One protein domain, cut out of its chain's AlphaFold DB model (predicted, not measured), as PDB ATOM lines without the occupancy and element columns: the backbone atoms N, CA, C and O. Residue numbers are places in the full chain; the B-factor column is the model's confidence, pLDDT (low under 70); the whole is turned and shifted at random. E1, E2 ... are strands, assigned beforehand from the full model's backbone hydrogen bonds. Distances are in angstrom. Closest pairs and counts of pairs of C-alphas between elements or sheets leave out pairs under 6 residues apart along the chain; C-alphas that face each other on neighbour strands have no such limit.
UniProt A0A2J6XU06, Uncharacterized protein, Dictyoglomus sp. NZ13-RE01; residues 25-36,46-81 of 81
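What this domain is: This is residues 25 to 36 and 46 to 81 of the 81 residues of an uncharacterized protein of Dictyoglomus sp. NZ13-RE01 (UniProt A0A2J6XU06). This is a small, loosely formed two-layer sandwich: a sheet of three strands, E1, E2 and E5, is partly face to face with the hairpin of E3 and E4, and the strands of the two layers cross. The layers come near each other at E5, the edge of the first sheet next to E4, where the chain passes from one layer to the other. The printed part has 48 residues, with no named helix and five named strands, E1 to E5 along the chain, and its class is all strand. The first sheet has the order E1, E2, E5, the second E3, E4, and both are antiparallel. The whole is compact, with a radius of gyration of the C-alphas of 10.5 A and spans of 28 by 20 by 19 A.

Where its parts are: Start at Pro 25 and read on to C-alpha 29 at (-22.128, 7.314, 87.935), where E1 begins; it covers residues 29 to 33 and is 12.2 A long. Past the cut, find E2 at residues 48 to 52, 13.8 A long. E3, residues 61 to 65, is 13.5 A long and ends with C-alpha 65 at (-12.835, 19.088, 91.286). E4, residues 68 to 73, is the longest strand, 15.5 A. E5, residues 78 to 80, spans 7.3 A and ends with C-alpha 80 at (-9.077, 8.853, 93.597).

How they stand to each other: Look first at E1 and E2, antiparallel neighbours at 144 degrees: N 30 and O 51 are within hydrogen-bond range at 2.8 A, N 51 and O 30 at 2.9 A. On the other side of E2, an inner strand, you find E5, antiparallel at 158 degrees, with N 48 and O 80 2.8 A apart. E3 and E4 form a hairpin, antiparallel at 152 degrees, with N 61 and O 73 2.8 A apart. The two sheets make a sandwich, two sheets face to face: the facing parts are 9.7 A centre to centre, their best planes are 31 degrees apart, and their strands stand at 54 degrees. Between E4 and E5 the closest C-alphas are those of Gly 71 and Ser 80, 6.0 A apart. E1 and E3 are only just apart, at 8.4 A.

The domain as a whole: The C-alphas farthest apart, those of Pro 25 and Val 46, are 31.3 A from each other. Residues 37 to 45 are not printed, and C-alphas 36 and 46 are 13.6 A apart across that cut. Of the links printed whole, E3 to E4 and E4 to E5 are tight, E2 to E3 is short, and none is long. The mean pLDDT of the printed part is 95.5, and no printed residue is under 70.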
ATOM      1  N   PRO A  25     -27.831   3.350  75.756       79.44
ATOM      2  CA  PRO A  25     -27.663   3.057  77.172       79.44
ATOM      3  C   PRO A  25     -27.071   4.275  77.886       79.44
ATOM      4  O   PRO A  25     -26.022   4.799  77.498       79.44
ATOM      5  N   GLU A  26     -27.770   4.738  78.918       88.81
ATOM      6  CA  GLU A  26     -27.316   5.825  79.777       88.81
ATOM      7  C   GLU A  26     -26.189   5.332  80.694       88.81
ATOM      8  O   GLU A  26     -26.262   4.241  81.265       88.81
ATOM      9  N   LYS A  27     -25.137   6.140  80.843       93.25
ATOM     10  CA  LYS A  27     -24.038   5.869  81.772       93.25
ATOM     11  C   LYS A  27     -24.233   6.738  83.002       93.25
ATOM     12  O   LYS A  27     -23.990   7.938  82.948       93.25
ATOM     13  N   ILE A  28     -24.682   6.119  84.088       95.75
ATOM     14  CA  ILE A  28     -24.919   6.804  85.358       95.75
ATOM     15  C   ILE A  28     -23.821   6.409  86.344       95.75
ATOM     16  O   ILE A  28     -23.601   5.219  86.598       95.75
ATOM     17  N   VAL A  29     -23.165   7.424  86.905       96.88
ATOM     18  CA  VAL A  29     -22.128   7.314  87.935       96.88
ATOM     19  C   VAL A  29     -22.610   8.055  89.178       96.88
ATOM     20  O   VAL A  29     -23.192   9.132  89.072       96.88
ATOM     21  N   PHE A  30     -22.364   7.486  90.353       97.06
ATOM     22  CA  PHE A  30     -22.648   8.107  91.641       97.06
ATOM     23  C   PHE A  30     -21.347   8.296  92.413       97.06
ATOM     24  O   PHE A  30     -20.582   7.343  92.558       97.06
ATOM     25  N   VAL A  31     -21.139   9.488  92.967       97.00
ATOM     26  CA  VAL A  31     -20.120   9.713  93.998       97.00
ATOM     27  C   VAL A  31     -20.655   9.131  95.304       97.00
ATOM     28  O   VAL A  31     -21.727   9.525  95.766       97.00
ATOM     29  N   SER A  32     -19.966   8.136  95.859       97.06
ATOM     30  CA  SER A  32     -20.336   7.511  97.134       97.06
ATOM     31  C   SER A  32     -19.655   8.180  98.320       97.06
ATOM     32  O   SER A  32     -20.230   8.178  99.409       97.06
ATOM     33  N   GLN A  33     -18.468   8.753  98.114       95.56
ATOM     34  CA  GLN A  33     -17.743   9.549  99.101       95.56
ATOM     35  C   GLN A  33     -16.941  10.661  98.408       95.56
ATOM     36  O   GLN A  33     -16.445  10.420  97.308       95.56
ATOM     37  N   PRO A  34     -16.797  11.842  99.031       95.62
ATOM     38  CA  PRO A  34     -17.535  12.290 100.215       95.62
ATOM     39  C   PRO A  34     -19.039  12.458  99.923       95.62
ATOM     40  O   PRO A  34     -19.455  12.618  98.775       95.62
ATOM     41  N   ALA A  35     -19.877  12.381 100.960       96.44
ATOM     42  CA  ALA A  35     -21.306  12.638 100.797       96.44
ATOM     43  C   ALA A  35     -21.548  14.135 100.552       96.44
ATOM     44  O   ALA A  35     -20.751  14.990 100.945       96.44
ATOM     45  N   ASN A  36     -22.672  14.474  99.919       95.44
ATOM     46  CA  ASN A  36     -23.012  15.878  99.720       95.44
ATOM     47  C   ASN A  36     -23.103  16.602 101.077       95.44
ATOM     48  O   ASN A  36     -23.715  16.087 102.014       95.44
ATOM     49  N   VAL A  46      -8.226  13.715 100.503       94.06
ATOM     50  CA  VAL A  46      -9.657  13.431 100.581       94.06
ATOM     51  C   VAL A  46      -9.950  12.394  99.522       94.06
ATOM     52  O   VAL A  46      -9.913  12.687  98.335       94.06
ATOM     53  N   GLU A  47     -10.240  11.174  99.955       95.19
ATOM     54  CA  GLU A  47     -10.609  10.126  99.015       95.19
ATOM     55  C   GLU A  47     -11.995  10.404  98.423       95.19
ATOM     56  O   GLU A  47     -12.971  10.648  99.141       95.19
ATOM     57  N   VAL A  48     -12.072  10.343  97.095       97.00
ATOM     58  CA  VAL A  48     -13.316  10.377  96.337       97.00
ATOM     59  C   VAL A  48     -13.582   8.980  95.800       97.00
ATOM     60  O   VAL A  48     -12.830   8.467  94.975       97.00
ATOM     61  N   SER A  49     -14.674   8.365  96.243       97.62
ATOM     62  CA  SER A  49     -15.100   7.044  95.781       97.62
ATOM     63  C   SER A  49     -16.315   7.161  94.871       97.62
ATOM     64  O   SER A  49     -17.218   7.972  95.112       97.62
ATOM     65  N   ALA A  50     -16.377   6.312  93.847       98.12
ATOM     66  CA  ALA A  50     -17.483   6.283  92.900       98.12
ATOM     67  C   ALA A  50     -18.018   4.866  92.670       98.12
ATOM     68  O   ALA A  50     -17.299   3.869  92.734       98.12
ATOM     69  N   ARG A  51     -19.309   4.783  92.339       96.88
ATOM     70  CA  ARG A  51     -19.977   3.544  91.924       96.88
ATOM     71  C   ARG A  51     -20.814   3.762  90.673       96.88
ATOM     72  O   ARG A  51     -21.336   4.850  90.430       96.88
ATOM     73  N   LEU A  52     -20.994   2.699  89.904       97.19
ATOM     74  CA  LEU A  52     -21.858   2.693  88.728       97.19
ATOM     75  C   LEU A  52     -23.279   2.270  89.112       97.19
ATOM     76  O   LEU A  52     -23.484   1.537  90.083       97.19
ATOM     77  N   LYS A  53     -24.269   2.711  88.332       95.62
ATOM     78  CA  LYS A  53     -25.597   2.080  88.350       95.62
ATOM     79  C   LYS A  53     -25.479   0.616  87.901       95.62
ATOM     80  O   LYS A  53     -24.647   0.289  87.059       95.62
ATOM     81  N   GLU A  54     -26.329  -0.256  88.432       92.62
ATOM     82  CA  GLU A  54     -26.371  -1.667  88.035       92.62
ATOM     83  C   GLU A  54     -26.515  -1.835  86.513       92.62
ATOM     84  O   GLU A  54     -27.276  -1.116  85.860       92.62
ATOM     85  N   GLY A  55     -25.753  -2.775  85.945       90.62
ATOM     86  CA  GLY A  55     -25.729  -3.055  84.505       90.62
ATOM     87  C   GLY A  55     -24.933  -2.056  83.654       90.62
ATOM     88  O   GLY A  55     -24.781  -2.280  82.452       90.62
ATOM     89  N   VAL A  56     -24.395  -0.979  84.240       93.56
ATOM     90  CA  VAL A  56     -23.517  -0.035  83.535       93.56
ATOM     91  C   VAL A  56     -22.076  -0.539  83.570       93.56
ATOM     92  O   VAL A  56     -21.541  -0.847  84.629       93.56
ATOM     93  N   ASN A  57     -21.433  -0.556  82.400       91.62
ATOM     94  CA  ASN A  57     -20.007  -0.833  82.247       91.62
ATOM     95  C   ASN A  57     -19.306   0.389  81.647       91.62
ATOM     96  O   ASN A  57     -19.799   1.007  80.695       91.62
ATOM     97  N   VAL A  58     -18.143   0.731  82.192       95.06
ATOM     98  CA  VAL A  58     -17.282   1.811  81.696       95.06
ATOM     99  C   VAL A  58     -15.850   1.303  81.582       95.06
ATOM    100  O   VAL A  58     -15.470   0.372  82.277       95.06
ATOM    101  N   ALA A  59     -15.065   1.910  80.693       96.62
ATOM    102  CA  ALA A  59     -13.639   1.601  80.580       96.62
ATOM    103  C   ALA A  59     -12.811   2.265  81.694       96.62
ATOM    104  O   ALA A  59     -11.752   1.762  82.043       96.62
ATOM    105  N   LYS A  60     -13.286   3.409  82.203       96.75
ATOM    106  CA  LYS A  60     -12.693   4.169  83.305       96.75
ATOM    107  C   LYS A  60     -13.699   5.154  83.898       96.75
ATOM    108  O   LYS A  60     -14.683   5.498  83.231       96.75
ATOM    109  N   ILE A  61     -13.405   5.646  85.095       98.00
ATOM    110  CA  ILE A  61     -14.017   6.830  85.707       98.00
ATOM    111  C   ILE A  61     -12.957   7.926  85.781       98.00
ATOM    112  O   ILE A  61     -11.819   7.660  86.143       98.00
ATOM    113  N   GLU A  62     -13.323   9.152  85.424       98.00
ATOM    114  CA  GLU A  62     -12.480  10.335  85.596       98.00
ATOM    115  C   GLU A  62     -13.039  11.172  86.749       98.00
ATOM    116  O   GLU A  62     -14.250  11.389  86.835       98.00
ATOM    117  N   PHE A  63     -12.157  11.628  87.632       97.88
ATOM    118  CA  PHE A  63     -12.506  12.401  88.819       97.88
ATOM    119  C   PHE A  63     -12.134  13.865  88.601       97.88
ATOM    120  O   PHE A  63     -11.048  14.172  88.100       97.88
ATOM    121  N   TYR A  64     -13.044  14.764  88.978       97.12
ATOM    122  CA  TYR A  64     -12.909  16.201  88.772       97.12
ATOM    123  C   TYR A  64     -13.254  16.975  90.041       97.12
ATOM    124  O   TYR A  64     -14.209  16.629  90.736       97.12
ATOM    125  N   VAL A  65     -12.529  18.068  90.274       94.31
ATOM    126  CA  VAL A  65     -12.835  19.088  91.286       94.31
ATOM    127  C   VAL A  65     -12.893  20.431  90.570       94.31
ATOM    128  O   VAL A  65     -11.972  20.773  89.833       94.31
ATOM    129  N   ASP A  66     -14.008  21.150  90.709       94.44
ATOM    130  CA  ASP A  66     -14.241  22.454  90.066       94.44
ATOM    131  C   ASP A  66     -13.954  22.474  88.549       94.44
ATOM    132  O   ASP A  66     -13.487  23.457  87.978       94.44
ATOM    133  N   GLY A  67     -14.227  21.352  87.876       96.44
ATOM    134  CA  GLY A  67     -13.997  21.173  86.439       96.44
ATOM    135  C   GLY A  67     -12.561  20.794  86.049       96.44
ATOM    136  O   GLY A  67     -12.330  20.459  84.887       96.44
ATOM    137  N   ALA A  68     -11.610  20.773  86.985       96.94
ATOM    138  CA  ALA A  68     -10.251  20.287  86.758       96.94
ATOM    139  C   ALA A  68     -10.157  18.782  87.036       96.94
ATOM    140  O   ALA A  68     -10.628  18.303  88.067       96.94
ATOM    141  N   LYS A  69      -9.546  18.023  86.120       97.06
ATOM    142  CA  LYS A  69      -9.327  16.583  86.306       97.06
ATOM    143  C   LYS A  69      -8.244  16.357  87.357       97.06
ATOM    144  O   LYS A  69      -7.136  16.862  87.191       97.06
ATOM    145  N   ILE A  70      -8.552  15.561  88.375       95.50
ATOM    146  CA  ILE A  70      -7.606  15.186  89.437       95.50
ATOM    147  C   ILE A  70      -7.069  13.762  89.262       95.50
ATOM    148  O   ILE A  70      -5.945  13.474  89.656       95.50
ATOM    149  N   GLY A  71      -7.825  12.886  88.595       96.88
ATOM    150  CA  GLY A  71      -7.429  11.494  88.436       96.88
ATOM    151  C   GLY A  71      -8.362  10.688  87.548       96.88
ATOM    152  O   GLY A  71      -9.365  11.184  87.023       96.88
ATOM    153  N   GLU A  72      -8.003   9.427  87.357       97.88
ATOM    154  CA  GLU A  72      -8.832   8.429  86.696       97.88
ATOM    155  C   GLU A  72      -8.567   7.042  87.272       97.88
ATOM    156  O   GLU A  72      -7.453   6.755  87.705       97.88
ATOM    157  N   ASP A  73      -9.589   6.191  87.244       98.50
ATOM    158  CA  ASP A  73      -9.504   4.806  87.696       98.50
ATOM    159  C   ASP A  73     -10.147   3.867  86.668       98.50
ATOM    160  O   ASP A  73     -11.231   4.132  86.139       98.50
ATOM    161  N   PHE A  74      -9.450   2.774  86.371       97.88
ATOM    162  CA  PHE A  74      -9.813   1.766  85.376       97.88
ATOM    163  C   PHE A  74     -10.417   0.507  86.008       97.88
ATOM    164  O   PHE A  74     -10.928  -0.347  85.278       97.88
ATOM    165  N   TYR A  75     -10.374   0.375  87.337       96.38
ATOM    166  CA  TYR A  75     -10.746  -0.857  88.025       96.38
ATOM    167  C   TYR A  75     -11.708  -0.578  89.183       96.38
ATOM    168  O   TYR A  75     -11.523   0.334  89.971       96.38
ATOM    169  N   SER A  76     -12.762  -1.388  89.296       94.88
ATOM    170  CA  SER A  76     -13.665  -1.332  90.451       94.88
ATOM    171  C   SER A  76     -13.012  -2.028  91.657       94.88
ATOM    172  O   SER A  76     -12.486  -3.129  91.474       94.88
ATOM    173  N   PRO A  77     -13.124  -1.501  92.893       96.00
ATOM    174  CA  PRO A  77     -13.859  -0.295  93.296       96.00
ATOM    175  C   PRO A  77     -13.134   0.994  92.897       96.00
ATOM    176  O   PRO A  77     -11.950   1.130  93.162       96.00
ATOM    177  N   TYR A  78     -13.868   1.938  92.303       98.12
ATOM    178  CA  TYR A  78     -13.269   3.147  91.743       98.12
ATOM    179  C   TYR A  78     -13.001   4.205  92.818       98.12
ATOM    180  O   TYR A  78     -13.955   4.653  93.477       98.12
ATOM    181  N   SER A  79     -11.756   4.670  92.940       97.62
ATOM    182  CA  SER A  79     -11.418   5.810  93.804       97.62
ATOM    183  C   SER A  79     -10.253   6.677  93.308       97.62
ATOM    184  O   SER A  79      -9.501   6.316  92.405       97.62
ATOM    185  N   SER A  80     -10.149   7.887  93.865       96.62
ATOM    186  CA  SER A  80      -9.077   8.853  93.597       96.62
ATOM    187  C   SER A  80      -8.798   9.718  94.837       96.62
ATOM    188  O   SER A  80      -9.657   9.813  95.714       96.62
ATOM    189  N   LEU A  81      -7.601  10.314  94.914       92.06
ATOM    190  CA  LEU A  81      -7.109  11.135  96.034       92.06
ATOM    191  C   LEU A  81      -6.884  12.592  95.623       92.06
ATOM    192  O   LEU A  81      -6.568  12.815  94.432       92.06
TER     193      LEU A  81